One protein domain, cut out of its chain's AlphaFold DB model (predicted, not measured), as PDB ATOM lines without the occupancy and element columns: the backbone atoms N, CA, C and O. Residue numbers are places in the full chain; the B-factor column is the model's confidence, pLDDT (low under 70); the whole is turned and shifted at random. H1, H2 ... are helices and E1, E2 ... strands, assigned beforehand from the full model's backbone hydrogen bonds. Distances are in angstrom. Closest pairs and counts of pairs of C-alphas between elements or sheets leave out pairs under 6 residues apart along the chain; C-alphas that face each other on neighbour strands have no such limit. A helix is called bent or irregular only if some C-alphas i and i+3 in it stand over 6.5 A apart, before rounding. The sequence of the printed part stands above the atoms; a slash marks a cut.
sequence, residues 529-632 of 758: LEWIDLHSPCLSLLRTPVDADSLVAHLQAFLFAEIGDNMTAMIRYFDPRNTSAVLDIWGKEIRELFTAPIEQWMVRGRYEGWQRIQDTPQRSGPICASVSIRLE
ATOM      1  N   LEU A 529      40.786 -35.673 -10.096       69.56
ATOM      2  CA  LEU A 529      39.508 -35.379  -9.439       69.56
ATOM      3  C   LEU A 529      38.360 -36.197 -10.029       69.56
ATOM      4  O   LEU A 529      37.506 -36.678  -9.288       69.56
ATOM      5  N   GLU A 530      38.349 -36.383 -11.349       77.44
ATOM      6  CA  GLU A 530      37.389 -37.256 -12.014       77.44
ATOM      7  C   GLU A 530      37.552 -38.711 -11.564       77.44
ATOM      8  O   GLU A 530      36.552 -39.378 -11.312       77.44
ATOM      9  N   TRP A 531      38.788 -39.188 -11.392       79.69
ATOM     10  CA  TRP A 531      39.073 -40.519 -10.866       79.69
ATOM     11  C   TRP A 531      38.639 -40.657  -9.403       79.69
ATOM     12  O   TRP A 531      37.965 -41.630  -9.069       79.69
ATOM     13  N   ILE A 532      38.957 -39.686  -8.540       82.31
ATOM     14  CA  ILE A 532      38.548 -39.685  -7.128       82.31
ATOM     15  C   ILE A 532      37.022 -39.722  -7.027       82.31
ATOM     16  O   ILE A 532      36.488 -40.589  -6.342       82.31
ATOM     17  N   ASP A 533      36.318 -38.854  -7.754       86.88
ATOM     18  CA  ASP A 533      34.854 -38.787  -7.722       86.88
ATOM     19  C   ASP A 533      34.182 -40.021  -8.350       86.88
ATOM     20  O   ASP A 533      33.135 -40.470  -7.885       86.88
ATOM     21  N   LEU A 534      34.801 -40.636  -9.365       89.12
ATOM     22  CA  LEU A 534      34.333 -41.897  -9.951       89.12
ATOM     23  C   LEU A 534      34.374 -43.058  -8.942       89.12
ATOM     24  O   LEU A 534      33.491 -43.925  -8.951       89.12
ATOM     25  N   HIS A 535      35.389 -43.093  -8.076       88.75
ATOM     26  CA  HIS A 535      35.564 -44.154  -7.080       88.75
ATOM     27  C   HIS A 535      34.868 -43.831  -5.760       88.75
ATOM     28  O   HIS A 535      34.310 -44.735  -5.146       88.75
ATOM     29  N   SER A 536      34.817 -42.565  -5.362       87.94
ATOM     30  CA  SER A 536      34.215 -42.081  -4.122       87.94
ATOM     31  C   SER A 536      33.507 -40.748  -4.392       87.94
ATOM     32  O   SER A 536      34.127 -39.703  -4.216       87.94
ATOM     33  N   PRO A 537      32.226 -40.764  -4.813       89.75
ATOM     34  CA  PRO A 537      31.483 -39.565  -5.182       89.75
ATOM     35  C   PRO A 537      31.520 -38.526  -4.068       89.75
ATOM     36  O   PRO A 537      30.956 -38.730  -2.990       89.75
ATOM     37  N   CYS A 538      32.212 -37.425  -4.328       87.88
ATOM     38  CA  CYS A 538      32.507 -36.401  -3.329       87.88
ATOM     39  C   CYS A 538      32.511 -34.985  -3.913       87.88
ATOM     40  O   CYS A 538      32.752 -34.029  -3.178       87.88
ATOM     41  N   LEU A 539      32.251 -34.831  -5.216       87.31
ATOM     42  CA  LEU A 539      32.267 -33.546  -5.899       87.31
ATOM     43  C   LEU A 539      30.868 -33.105  -6.345       87.31
ATOM     44  O   LEU A 539      30.053 -33.878  -6.852       87.31
ATOM     45  N   SER A 540      30.626 -31.804  -6.202       87.69
ATOM     46  CA  SER A 540      29.510 -31.080  -6.808       87.69
ATOM     47  C   SER A 540      30.073 -29.942  -7.649       87.69
ATOM     48  O   SER A 540      30.886 -29.162  -7.157       87.69
ATOM     49  N   LEU A 541      29.641 -29.828  -8.905       86.25
ATOM     50  CA  LEU A 541      30.030 -28.722  -9.784       86.25
ATOM     51  C   LEU A 541      28.870 -27.740  -9.893       86.25
ATOM     52  O   LEU A 541      27.803 -28.090 -10.401       86.25
ATOM     53  N   LEU A 542      29.098 -26.515  -9.430       87.44
ATOM     54  CA  LEU A 542      28.112 -25.442  -9.395       87.44
ATOM     55  C   LEU A 542      28.541 -24.322 -10.341       87.44
ATOM     56  O   LEU A 542      29.665 -23.829 -10.272       87.44
ATOM     57  N   ARG A 543      27.623 -23.898 -11.204       84.12
ATOM     58  CA  ARG A 543      27.714 -22.651 -11.957       84.12
ATOM     59  C   ARG A 543      26.716 -21.674 -11.359       84.12
ATOM     60  O   ARG A 543      25.526 -21.975 -11.280       84.12
ATOM     61  N   THR A 544      27.213 -20.516 -10.956       86.19
ATOM     62  CA  THR A 544      26.435 -19.447 -10.339       86.19
ATOM     63  C   THR A 544      26.884 -18.092 -10.895       86.19
ATOM     64  O   THR A 544      28.067 -17.944 -11.217       86.19
ATOM     65  N   PRO A 545      25.981 -17.107 -11.032       83.88
ATOM     66  CA  PRO A 545      26.342 -15.736 -11.355       83.88
ATOM     67  C   PRO A 545      26.561 -14.868 -10.105       83.88
ATOM     68  O   PRO A 545      26.904 -13.697 -10.257       83.88
ATOM     69  N   VAL A 546      26.350 -15.401  -8.891       85.94
ATOM     70  CA  VAL A 546      26.674 -14.706  -7.633       85.94
ATOM     71  C   VAL A 546      28.104 -15.013  -7.186       85.94
ATOM     72  O   VAL A 546      28.678 -16.036  -7.561       85.94
ATOM     73  N   ASP A 547      28.693 -14.118  -6.394       85.88
ATOM     74  CA  ASP A 547      30.031 -14.317  -5.840       85.88
ATOM     75  C   ASP A 547      30.077 -15.473  -4.821       85.88
ATOM     76  O   ASP A 547      29.052 -15.968  -4.342       85.88
ATOM     77  N   ALA A 548      31.291 -15.929  -4.511       80.38
ATOM     78  CA  ALA A 548      31.502 -17.098  -3.665       80.38
ATOM     79  C   ALA A 548      30.973 -16.904  -2.234       80.38
ATOM     80  O   ALA A 548      30.370 -17.830  -1.695       80.38
ATOM     81  N   ASP A 549      31.147 -15.721  -1.641       85.44
ATOM     82  CA  ASP A 549      30.725 -15.448  -0.261       85.44
ATOM     83  C   ASP A 549      29.196 -15.457  -0.158       85.44
ATOM     84  O   ASP A 549      28.613 -16.110   0.712       85.44
ATOM     85  N   SER A 550      28.545 -14.807  -1.120       88.31
ATOM     86  CA  SER A 550      27.101 -14.835  -1.332       88.31
ATOM     87  C   SER A 550      26.544 -16.255  -1.491       88.31
ATOM     88  O   SER A 550      25.529 -16.600  -0.878       88.31
ATOM     89  N   LEU A 551      27.205 -17.101  -2.291       89.31
ATOM     90  CA  LEU A 551      26.800 -18.496  -2.469       89.31
ATOM     91  C   LEU A 551      26.985 -19.309  -1.179       89.31
ATOM     92  O   LEU A 551      26.119 -20.108  -0.836       89.31
ATOM     93  N   VAL A 552      28.084 -19.109  -0.448       89.19
ATOM     94  CA  VAL A 552      28.332 -19.802   0.824       89.19
ATOM     95  C   VAL A 552      27.262 -19.439   1.850       89.19
ATOM     96  O   VAL A 552      26.676 -20.342   2.447       89.19
ATOM     97  N   ALA A 553      26.952 -18.150   2.006       88.62
ATOM     98  CA  ALA A 553      25.884 -17.694   2.893       88.62
ATOM     99  C   ALA A 553      24.532 -18.318   2.514       88.62
ATOM    100  O   ALA A 553      23.799 -18.785   3.388       88.62
ATOM    101  N   HIS A 554      24.238 -18.398   1.211       93.50
ATOM    102  CA  HIS A 554      23.036 -19.057   0.712       93.50
ATOM    103  C   HIS A 554      22.959 -20.526   1.123       93.50
ATOM    104  O   HIS A 554      21.983 -20.957   1.726       93.50
ATOM    105  N   LEU A 555      23.996 -21.297   0.798       92.38
ATOM    106  CA  LEU A 555      24.058 -22.732   1.050       92.38
ATOM    107  C   LEU A 555      24.002 -23.038   2.557       92.38
ATOM    108  O   LEU A 555      23.334 -23.985   2.984       92.38
ATOM    109  N   GLN A 556      24.647 -22.215   3.386       91.12
ATOM    110  CA  GLN A 556      24.643 -22.373   4.840       91.12
ATOM    111  C   GLN A 556      23.250 -22.248   5.463       91.12
ATOM    112  O   GLN A 556      22.970 -22.940   6.443       91.12
ATOM    113  N   ALA A 557      22.359 -21.441   4.877       91.81
ATOM    114  CA  ALA A 557      20.999 -21.266   5.383       91.81
ATOM    115  C   ALA A 557      20.190 -22.580   5.416       91.81
ATOM    116  O   ALA A 557      19.268 -22.701   6.218       91.81
ATOM    117  N   PHE A 558      20.556 -23.578   4.602       93.38
ATOM    118  CA  PHE A 558      19.831 -24.850   4.449       93.38
ATOM    119  C   PHE A 558      20.508 -26.031   5.166       93.38
ATOM    120  O   PHE A 558      20.118 -27.184   4.975       93.38
ATOM    121  N   LEU A 559      21.547 -25.781   5.974       90.69
ATOM    122  CA  LEU A 559      22.315 -26.849   6.630       90.69
ATOM    123  C   LEU A 559      21.548 -27.573   7.734       90.69
ATOM    124  O   LEU A 559      21.899 -28.710   8.044       90.69
ATOM    125  N   PHE A 560      20.539 -26.948   8.338       90.38
ATOM    126  CA  PHE A 560      19.854 -27.490   9.508       90.38
ATOM    127  C   PHE A 560      18.349 -27.602   9.281       90.38
ATOM    128  O   PHE A 560      17.726 -26.689   8.743       90.38
ATOM    129  N   ALA A 561      17.768 -28.708   9.743       89.50
ATOM    130  CA  ALA A 561      16.324 -28.885   9.845       89.50
ATOM    131  C   ALA A 561      15.906 -29.304  11.251       89.50
ATOM    132  O   ALA A 561      16.637 -30.008  11.946       89.50
ATOM    133  N   GLU A 562      14.706 -28.898  11.647       88.62
ATOM    134  CA  GLU A 562      14.018 -29.385  12.837       88.62
ATOM    135  C   GLU A 562      13.387 -30.754  12.539       88.62
ATOM    136  O   GLU A 562      12.680 -30.906  11.543       88.62
ATOM    137  N   ILE A 563      13.632 -31.743  13.402       87.62
ATOM    138  CA  ILE A 563      13.157 -33.133  13.238       87.62
ATOM    139  C   ILE A 563      12.169 -33.566  14.340       87.62
ATOM    140  O   ILE A 563      11.937 -34.754  14.534       87.62
ATOM    141  N   GLY A 564      11.580 -32.604  15.062       82.81
ATOM    142  CA  GLY A 564      10.701 -32.844  16.217       82.81
ATOM    143  C   GLY A 564      11.435 -32.777  17.563       82.81
ATOM    144  O   GLY A 564      12.659 -32.703  17.604       82.81
ATOM    145  N   ASP A 565      10.684 -32.737  18.671       81.50
ATOM    146  CA  ASP A 565      11.197 -32.721  20.057       81.50
ATOM    147  C   ASP A 565      12.311 -31.688  20.348       81.50
ATOM    148  O   ASP A 565      13.221 -31.939  21.137       81.50
ATOM    149  N   ASN A 566      12.250 -30.504  19.719       79.12
ATOM    150  CA  ASN A 566      13.290 -29.459  19.770       79.12
ATOM    151  C   ASN A 566      14.689 -29.914  19.297       79.12
ATOM    152  O   ASN A 566      15.691 -29.267  19.611       79.12
ATOM    153  N   MET A 567      14.776 -30.997  18.527       83.62
ATOM    154  CA  MET A 567      16.025 -31.492  17.958       83.62
ATOM    155  C   MET A 567      16.248 -30.921  16.557       83.62
ATOM    156  O   MET A 567      15.341 -30.890  15.719       83.62
ATOM    157  N   THR A 568      17.486 -30.508  16.284       87.06
ATOM    158  CA  THR A 568      17.941 -30.113  14.950       87.06
ATOM    159  C   THR A 568      18.928 -31.134  14.401       87.06
ATOM    160  O   THR A 568      19.806 -31.628  15.108       87.06
ATOM    161  N   ALA A 569      18.786 -31.458  13.119       85.50
ATOM    162  CA  ALA A 569      19.692 -32.330  12.390       85.50
ATOM    163  C   ALA A 569      20.405 -31.547  11.288       85.50
ATOM    164  O   ALA A 569      19.805 -30.711  10.608       85.50
ATOM    165  N   MET A 570      21.691 -31.840  11.098       87.38
ATOM    166  CA  MET A 570      22.452 -31.314   9.970       87.38
ATOM    167  C   MET A 570      22.137 -32.129   8.714       87.38
ATOM    168  O   MET A 570      22.359 -33.340   8.676       87.38
ATOM    169  N   ILE A 571      21.667 -31.458   7.670       85.06
ATOM    170  CA  ILE A 571      21.324 -32.072   6.394       85.06
ATOM    171  C   ILE A 571      22.556 -32.077   5.489       85.06
ATOM    172  O   ILE A 571      23.062 -31.035   5.078       85.06
ATOM    173  N   ARG A 572      23.026 -33.272   5.124       84.38
ATOM    174  CA  ARG A 572      24.171 -33.464   4.217       84.38
ATOM    175  C   ARG A 572      23.759 -33.393   2.744       84.38
ATOM    176  O   ARG A 572      24.042 -34.310   1.978       84.38
ATOM    177  N   TYR A 573      23.094 -32.315   2.323       86.31
ATOM    178  CA  TYR A 573      22.701 -32.136   0.914       86.31
ATOM    179  C   TYR A 573      23.913 -32.039  -0.031       86.31
ATOM    180  O   TYR A 573      23.794 -32.309  -1.224       86.31
ATOM    181  N   PHE A 574      25.074 -31.644   0.502       85.44
ATOM    182  CA  PHE A 574      26.338 -31.503  -0.221       85.44
ATOM    183  C   PHE A 574      27.016 -32.845  -0.523       85.44
ATOM    184  O   PHE A 574      27.985 -32.871  -1.277       85.44
ATOM    185  N   ASP A 575      26.523 -33.953   0.039       89.69
ATOM    186  CA  ASP A 575      26.928 -35.291  -0.380       89.69
ATOM    187  C   ASP A 575      26.261 -35.621  -1.729       89.69
ATOM    188  O   ASP A 575      25.032 -35.775  -1.762       89.69
ATOM    189  N   PRO A 576      27.028 -35.786  -2.826       90.44
ATOM    190  CA  PRO A 576      26.481 -36.029  -4.165       90.44
ATOM    191  C   PRO A 576      25.573 -37.263  -4.257       90.44
ATOM    192  O   PRO A 576      24.770 -37.375  -5.183       90.44
ATOM    193  N   ARG A 577      25.694 -38.214  -3.319       91.31
ATOM    194  CA  ARG A 577      24.867 -39.435  -3.255       91.31
ATOM    195  C   ARG A 577      23.464 -39.170  -2.701       91.31
ATOM    196  O   ARG A 577      22.528 -39.915  -3.004       91.31
ATOM    197  N   ASN A 578      23.315 -38.096  -1.927       90.00
ATOM    198  CA  ASN A 578      22.102 -37.763  -1.180       90.00
ATOM    199  C   ASN A 578      21.387 -36.527  -1.718       90.00
ATOM    200  O   ASN A 578      20.192 -36.382  -1.474       90.00
ATOM    201  N   THR A 579      22.086 -35.668  -2.468       89.25
ATOM    202  CA  THR A 579      21.573 -34.381  -2.959       89.25
ATOM    203  C   THR A 579      20.160 -34.488  -3.530       89.25
ATOM    204  O   THR A 579      19.268 -33.783  -3.072       89.25
ATOM    205  N   SER A 580      19.909 -35.408  -4.469       87.56
ATOM    206  CA  SER A 580      18.576 -35.554  -5.072       87.56
ATOM    207  C   SER A 580      17.500 -35.961  -4.064       87.56
ATOM    208  O   SER A 580      16.439 -35.355  -4.058       87.56
ATOM    209  N   ALA A 581      17.779 -36.920  -3.176       89.81
ATOM    210  CA  ALA A 581      16.808 -37.382  -2.179       89.81
ATOM    211  C   ALA A 581      16.454 -36.284  -1.163       89.81
ATOM    212  O   ALA A 581      15.304 -36.163  -0.747       89.81
ATOM    213  N   VAL A 582      17.433 -35.451  -0.799       91.00
ATOM    214  CA  VAL A 582      17.201 -34.291   0.066       91.00
ATOM    215  C   VAL A 582      16.296 -33.263  -0.621       91.00
ATOM    216  O   VAL A 582      15.331 -32.808  -0.010       91.00
ATOM    217  N   LEU A 583      16.553 -32.940  -1.895       89.50
ATOM    218  CA  LEU A 583      15.700 -32.037  -2.686       89.50
ATOM    219  C   LEU A 583      14.284 -32.605  -2.895       89.50
ATOM    220  O   LEU A 583      13.310 -31.856  -2.881       89.50
ATOM    221  N   ASP A 584      14.201 -33.930  -3.047       88.38
ATOM    222  CA  ASP A 584      13.043 -34.807  -2.848       88.38
ATOM    223  C   ASP A 584      12.136 -34.356  -1.700       88.38
ATOM    224  O   ASP A 584      10.969 -33.982  -1.843       88.38
ATOM    225  N   ILE A 585      12.733 -34.420  -0.518       90.25
ATOM    226  CA  ILE A 585      12.044 -34.392   0.764       90.25
ATOM    227  C   ILE A 585      11.750 -32.971   1.237       90.25
ATOM    228  O   ILE A 585      10.730 -32.747   1.885       90.25
ATOM    229  N   TRP A 586      12.588 -32.002   0.868       89.56
ATOM    230  CA  TRP A 586      12.341 -30.581   1.122       89.56
ATOM    231  C   TRP A 586      11.082 -30.041   0.438       89.56
ATOM    232  O   TRP A 586      10.551 -29.009   0.849       89.56
ATOM    233  N   GLY A 587      10.574 -30.740  -0.575       86.06
ATOM    234  CA  GLY A 587       9.402 -30.303  -1.313       86.06
ATOM    235  C   GLY A 587       9.691 -29.097  -2.207       86.06
ATOM    236  O   GLY A 587      10.774 -28.508  -2.211       86.06
ATOM    237  N   LYS A 588       8.698 -28.747  -3.024       86.69
ATOM    238  CA  LYS A 588       8.871 -27.814  -4.142       86.69
ATOM    239  C   LYS A 588       9.338 -26.420  -3.708       86.69
ATOM    240  O   LYS A 588      10.234 -25.869  -4.333       86.69
ATOM    241  N   GLU A 589       8.763 -25.875  -2.640       87.56
ATOM    242  CA  GLU A 589       9.036 -24.501  -2.198       87.56
ATOM    243  C   GLU A 589      10.487 -24.329  -1.728       87.56
ATOM    244  O   GLU A 589      11.217 -23.494  -2.258       87.56
ATOM    245  N   ILE A 590      10.938 -25.159  -0.782       90.31
ATOM    246  CA  ILE A 590      12.303 -25.084  -0.236       90.31
ATOM    247  C   ILE A 590      13.334 -25.409  -1.325       90.31
ATOM    248  O   ILE A 590      14.371 -24.752  -1.400       90.31
ATOM    249  N   ARG A 591      13.033 -26.368  -2.211       89.38
ATOM    250  CA  ARG A 591      13.875 -26.711  -3.365       89.38
ATOM    251  C   ARG A 591      14.066 -25.530  -4.316       89.38
ATOM    252  O   ARG A 591      15.201 -25.260  -4.687       89.38
ATOM    253  N   GLU A 592      12.996 -24.820  -4.683       88.19
ATOM    254  CA  GLU A 592      13.069 -23.636  -5.558       88.19
ATOM    255  C   GLU A 592      13.856 -22.491  -4.907       88.19
ATOM    256  O   GLU A 592      14.649 -21.825  -5.573       88.19
ATOM    257  N   LEU A 593      13.682 -22.284  -3.598       90.62
ATOM    258  CA  LEU A 593      14.461 -21.317  -2.819       90.62
ATOM    259  C   LEU A 593      15.954 -21.665  -2.788       90.62
ATOM    260  O   LEU A 593      16.785 -20.770  -2.913       90.62
ATOM    261  N   PHE A 594      16.284 -22.944  -2.630       91.25
ATOM    262  CA  PHE A 594      17.655 -23.438  -2.541       91.25
ATOM    263  C   PHE A 594      18.398 -23.426  -3.882       91.25
ATOM    264  O   PHE A 594      19.595 -23.156  -3.942       91.25
ATOM    265  N   THR A 595      17.712 -23.729  -4.986       90.50
ATOM    266  CA  THR A 595      18.340 -23.705  -6.314       90.50
ATOM    267  C   THR A 595      18.327 -22.319  -6.949       90.50
ATOM    268  O   THR A 595      18.968 -22.136  -7.983       90.50
ATOM    269  N   ALA A 596      17.667 -21.327  -6.336       89.88
ATOM    270  CA  ALA A 596      17.501 -19.985  -6.886       89.88
ATOM    271  C   ALA A 596      18.807 -19.357  -7.419       89.88
ATOM    272  O   ALA A 596      18.807 -18.953  -8.582       89.88
ATOM    273  N   PRO A 597      19.927 -19.290  -6.671       91.06
ATOM    274  CA  PRO A 597      21.158 -18.677  -7.170       91.06
ATOM    275  C   PRO A 597      22.025 -19.607  -8.043       91.06
ATOM    276  O   PRO A 597      23.163 -19.264  -8.352       91.06
ATOM    277  N   ILE A 598      21.543 -20.793  -8.427       90.19
ATOM    278  CA  ILE A 598      22.344 -21.834  -9.088       90.19
ATOM    279  C   ILE A 598      21.866 -22.030 -10.537       90.19
ATOM    280  O   ILE A 598      20.805 -22.597 -10.785       90.19
ATOM    281  N   GLU A 599      22.675 -21.620 -11.521       86.75
ATOM    282  CA  GLU A 599      22.375 -21.796 -12.958       86.75
ATOM    283  C   GLU A 599      22.501 -23.255 -13.408       86.75
ATOM    284  O   GLU A 599      21.739 -23.754 -14.245       86.75
ATOM    285  N   GLN A 600      23.521 -23.939 -12.896       86.12
ATOM    286  CA  GLN A 600      23.796 -25.326 -13.232       86.12
ATOM    287  C   GLN A 600      24.422 -26.026 -12.038       86.12
ATOM    288  O   GLN A 600      25.349 -25.512 -11.420       86.12
ATOM    289  N   TRP A 601      23.947 -27.236 -11.769       89.19
ATOM    290  CA  TRP A 601      24.494 -28.107 -10.749       89.19
ATOM    291  C   TRP A 601      24.650 -29.503 -11.324       89.19
ATOM    292  O   TRP A 601      23.671 -30.114 -11.763       89.19
ATOM    293  N   MET A 602      25.890 -29.977 -11.346       88.25
ATOM    294  CA  MET A 602      26.238 -31.328 -11.751       88.25
ATOM    295  C   MET A 602      26.728 -32.131 -10.548       88.25
ATOM    296  O   MET A 602      27.554 -31.649  -9.773       88.25
ATOM    297  N   VAL A 603      26.256 -33.369 -10.436       89.94
ATOM    298  CA  VAL A 603      26.700 -34.354  -9.442       89.94
ATOM    299  C   VAL A 603      26.846 -35.719 -10.104       89.94
ATOM    300  O   VAL A 603      26.066 -36.055 -10.991       89.94
ATOM    301  N   ARG A 604      27.820 -36.530  -9.685       89.25
ATOM    302  CA  ARG A 604      27.896 -37.938 -10.110       89.25
ATOM    303  C   ARG A 604      27.091 -38.854  -9.195       89.25
ATOM    304  O   ARG A 604      26.303 -39.651  -9.684       89.25
ATOM    305  N   GLY A 605      27.249 -38.725  -7.876       89.62
ATOM    306  CA  GLY A 605      26.445 -39.444  -6.884       89.62
ATOM    307  C   GLY A 605      26.352 -40.954  -7.138       89.62
ATOM    308  O   GLY A 605      27.355 -41.657  -7.172       89.62
ATOM    309  N   ARG A 606      25.126 -41.458  -7.326       90.88
ATOM    310  CA  ARG A 606      24.833 -42.879  -7.599       90.88
ATOM    311  C   ARG A 606      24.728 -43.207  -9.095       90.88
ATOM    312  O   ARG A 606      23.994 -44.122  -9.460       90.88
ATOM    313  N   TYR A 607      25.420 -42.468  -9.954       89.75
ATOM    314  CA  TYR A 607      25.361 -42.629 -11.406       89.75
ATOM    315  C   TYR A 607      26.752 -42.892 -11.996       89.75
ATOM    316  O   TYR A 607      27.772 -42.560 -11.398       89.75
ATOM    317  N   GLU A 608      26.802 -43.500 -13.182       86.25
ATOM    318  CA  GLU A 608      28.059 -43.791 -13.886       86.25
ATOM    319  C   GLU A 608      28.771 -42.505 -14.351       86.25
ATOM    320  O   GLU A 608      29.984 -42.348 -14.190       86.25
ATOM    321  N   GLY A 609      28.003 -41.543 -14.865       86.94
ATOM    322  CA  GLY A 609      28.484 -40.238 -15.319       86.94
ATOM    323  C   GLY A 609      27.822 -39.072 -14.593       86.94
ATOM    324  O   GLY A 609      26.819 -39.242 -13.896       86.94
ATOM    325  N   TRP A 610      28.362 -37.871 -14.804       87.25
ATOM    326  CA  TRP A 610      27.808 -36.622 -14.281       87.25
ATOM    327  C   TRP A 610      26.345 -36.423 -14.689       87.25
ATOM    328  O   TRP A 610      26.008 -36.452 -15.872       87.25
ATOM    329  N   GLN A 611      25.489 -36.167 -13.703       88.38
ATOM    330  CA  GLN A 611      24.079 -35.845 -13.875       88.38
ATOM    331  C   GLN A 611      23.823 -34.383 -13.551       88.38
ATOM    332  O   GLN A 611      24.374 -33.841 -12.594       88.38
ATOM    333  N   ARG A 612      22.938 -33.755 -14.325       87.31
ATOM    334  CA  ARG A 612      22.415 -32.426 -14.011       87.31
ATOM    335  C   ARG A 612      21.206 -32.555 -13.085       87.31
ATOM    336  O   ARG A 612      20.280 -33.301 -13.398       87.31
ATOM    337  N   ILE A 613      21.178 -31.785 -11.999       85.38
ATOM    338  CA  ILE A 613      19.979 -31.639 -11.161       85.38
ATOM    339  C   ILE A 613      18.931 -30.829 -11.947       85.38
ATOM    340  O   ILE A 613      19.217 -29.719 -12.395       85.38
ATOM    341  N   GLN A 614      17.741 -31.399 -12.173       69.81
ATOM    342  CA  GLN A 614      16.751 -30.880 -13.136       69.81
ATOM    343  C   GLN A 614      16.147 -29.516 -12.751       69.81
ATOM    344  O   GLN A 614      15.668 -28.797 -13.623       69.81
ATOM    345  N   ASP A 615      16.222 -29.126 -11.481       66.81
ATOM    346  CA  ASP A 615      15.489 -27.980 -10.915       66.81
ATOM    347  C   ASP A 615      16.349 -26.727 -10.748       66.81
ATOM    348  O   ASP A 615      16.001 -25.816  -9.997       66.81
ATOM    349  N   THR A 616      17.490 -26.670 -11.436       67.69
ATOM    350  CA  THR A 616      18.273 -25.435 -11.544       67.69
ATOM    351  C   THR A 616      17.540 -24.440 -12.446       67.69
ATOM    352  O   THR A 616      17.317 -24.763 -13.623       67.69
ATOM    353  N   PRO A 617      17.154 -23.252 -11.950       65.75
ATOM    354  CA  PRO A 617      16.445 -22.260 -12.744       65.75
ATOM    355  C   PRO A 617      17.306 -21.755 -13.910       65.75
ATOM    356  O   PRO A 617      18.521 -21.615 -13.815       65.75
ATOM    357  N   GLN A 618      16.663 -21.429 -15.037       64.88
ATOM    358  CA  GLN A 618      17.355 -20.882 -16.217       64.88
ATOM    359  C   GLN A 618      17.873 -19.446 -16.011       64.88
ATOM    360  O   GLN A 618      18.632 -18.942 -16.837       64.88
ATOM    361  N   ARG A 619      17.445 -18.771 -14.937       64.50
ATOM    362  CA  ARG A 619      17.924 -17.453 -14.509       64.50
ATOM    363  C   ARG A 619      18.095 -17.457 -12.996       64.50
ATOM    364  O   ARG A 619      17.179 -17.869 -12.293       64.50
ATOM    365  N   SER A 620      19.238 -16.965 -12.527       69.12
ATOM    366  CA  SER A 620      19.533 -16.859 -11.098       69.12
ATOM    367  C   SER A 620      18.561 -15.918 -10.387       69.12
ATOM    368  O   SER A 620      18.302 -14.806 -10.847       69.12
ATOM    369  N   GLY A 621      18.041 -16.385  -9.259       75.62
ATOM    370  CA  GLY A 621      17.198 -15.664  -8.315       75.62
ATOM    371  C   GLY A 621      17.980 -15.116  -7.112       75.62
ATOM    372  O   GLY A 621      19.213 -15.143  -7.108       75.62
ATOM    373  N   PRO A 622      17.273 -14.572  -6.104       80.44
ATOM    374  CA  PRO A 622      17.877 -13.928  -4.939       80.44
ATOM    375  C   PRO A 622      18.531 -14.925  -3.967       80.44
ATOM    376  O   PRO A 622      18.172 -16.098  -3.909       80.44
ATOM    377  N   ILE A 623      19.457 -14.418  -3.149       90.00
ATOM    378  CA  ILE A 623      20.118 -15.155  -2.064       90.00
ATOM    379  C   ILE A 623      19.167 -15.267  -0.866       90.00
ATOM    380  O   ILE A 623      18.680 -14.264  -0.345       90.00
ATOM    381  N   CYS A 624      18.932 -16.489  -0.399       89.31
ATOM    382  CA  CYS A 624      18.291 -16.762   0.889       89.31
ATOM    383  C   CYS A 624      19.310 -16.672   2.038       89.31
ATOM    384  O   CYS A 624      20.310 -17.379   2.006       89.31
ATOM    385  N   ALA A 625      19.054 -15.828   3.043       83.12
ATOM    386  CA  ALA A 625      19.914 -15.685   4.226       83.12
ATOM    387  C   ALA A 625      19.472 -16.552   5.424       83.12
ATOM    388  O   ALA A 625      20.239 -16.746   6.362       83.12
ATOM    389  N   SER A 626      18.225 -17.032   5.427       87.38
ATOM    390  CA  SER A 626      17.668 -17.894   6.473       87.38
ATOM    391  C   SER A 626      16.403 -18.584   5.966       87.38
ATOM    392  O   SER A 626      15.571 -17.951   5.311       87.38
ATOM    393  N   VAL A 627      16.251 -19.866   6.290       91.06
ATOM    394  CA  VAL A 627      15.071 -20.676   5.978       91.06
ATOM    395  C   VAL A 627      14.758 -21.591   7.163       91.06
ATOM    396  O   VAL A 627      15.658 -22.027   7.876       91.06
ATOM    397  N   SER A 628      13.474 -21.875   7.388       88.69
ATOM    398  CA  SER A 628      13.044 -22.874   8.366       88.69
ATOM    399  C   SER A 628      12.666 -24.155   7.634       88.69
ATOM    400  O   SER A 628      11.726 -24.160   6.840       88.69
ATOM    401  N   ILE A 629      13.410 -25.230   7.887       91.06
ATOM    402  CA  ILE A 629      13.154 -26.556   7.328       91.06
ATOM    403  C   ILE A 629      12.677 -27.442   8.475       91.06
ATOM    404  O   ILE A 629      13.389 -27.610   9.464       91.06
ATOM    405  N   ARG A 630      11.485 -28.023   8.346       90.69
ATOM    406  CA  ARG A 630      10.945 -28.992   9.303       90.69
ATOM    407  C   ARG A 630      10.675 -30.303   8.581       90.69
ATOM    408  O   ARG A 630       9.975 -30.298   7.573       90.69
ATOM    409  N   LEU A 631      11.238 -31.394   9.093       89.75
ATOM    410  CA  LEU A 631      11.035 -32.737   8.561       89.75
ATOM    411  C   LEU A 631      10.123 -33.532   9.495       89.75
ATOM    412  O   LEU A 631      10.331 -33.575  10.706       89.75
ATOM    413  N   GLU A 632       9.115 -34.175   8.923       90.38
ATOM    414  CA  GLU A 632       8.284 -35.154   9.615       90.38
ATOM    415  C   GLU A 632       9.057 -36.463   9.839       90.38
ATOM    416  O   GLU A 632       9.983 -36.790   9.094       90.38
TER     417      GLU A 632
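Overview. This is residues 529 to 632 of the 758 residues of the protein "Type VI secretion protein ImpA (Modular protein)" of Burkholderia sp. 8Y (UniProt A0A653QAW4). Two helices, H2 and the sharply kinked H3, lie between two small two-stranded antiparallel sheets set toward opposite ends of the long axis, E1 with E4 and the hairpin of E2 and E3; H1 sits beyond E1 and E4 at one end. A long stretch with no named element, residues 604 to 632, leaves E4, passes H2 and ends near E2. The printed part has 104 residues, with three named helices and four named strands in the order H1, E1, H2, E2, E3, H3, E4, and under half of its residues are in these elements. The class is mixed, helices and strands. The whole is compact, with a radius of gyration of the C-alphas of 13.9 A and spans of 42 by 29 by 23 A.

Arrangement. H1, residues 529 to 535, touches no helix and is apart from E4, residues 600 to 603. A tight link of 4 residues joins H1 to E1, residues 540 to 543. E1 and E4 are antiparallel neighbours at 170 degrees; N 541 and O 602, at 2.9 A, and N 543 and O 600, at 2.8 A, are within hydrogen-bond range. H2, residues 548 to 556, and H3, residues 579 to 595, are close but not clearly touching; their closest C-alphas, those of Leu 555 and Phe 594, are 7.4 A apart. They run opposite ways at a steep tilt of 66 degrees. E2, residues 560 to 562, and E3, residues 568 to 570, form an antiparallel hairpin at 148 degrees, with N 569 and O 561 at 2.8 A. H3 has a kink of 128 degrees near residue 588 and is irregular: C-alphas 585 and 588 are 8.8 A apart. In H1 and H2 every O i to N i+4 pair is within hydrogen-bond range; in H3, 9 of 13 are. Residues 602 to 603 of E4 also pair antiparallel with residues 611 to 612.

Along the chain. H1 begins at C-alpha 529 (39.508, -35.379, -9.439) and measures 9.9 A. E1 measures 10.0 A, H2 12.1 A, E2 7.0 A and E3 6.8 A. H3 begins at C-alpha 579 (21.573, -34.381, -2.959) and measures 11.6 A. E4 measures 10.2 A and ends at C-alpha 603 (26.700, -34.354, -9.442).

Size, cuts and confidence. The two C-alphas farthest apart, those of Trp 531 and Asp 565, are 42.4 A apart. The printed part has no cut and no long link between named elements. The mean pLDDT of the printed part is 86.1; residue 529 and residues 614 to 620 are under 70.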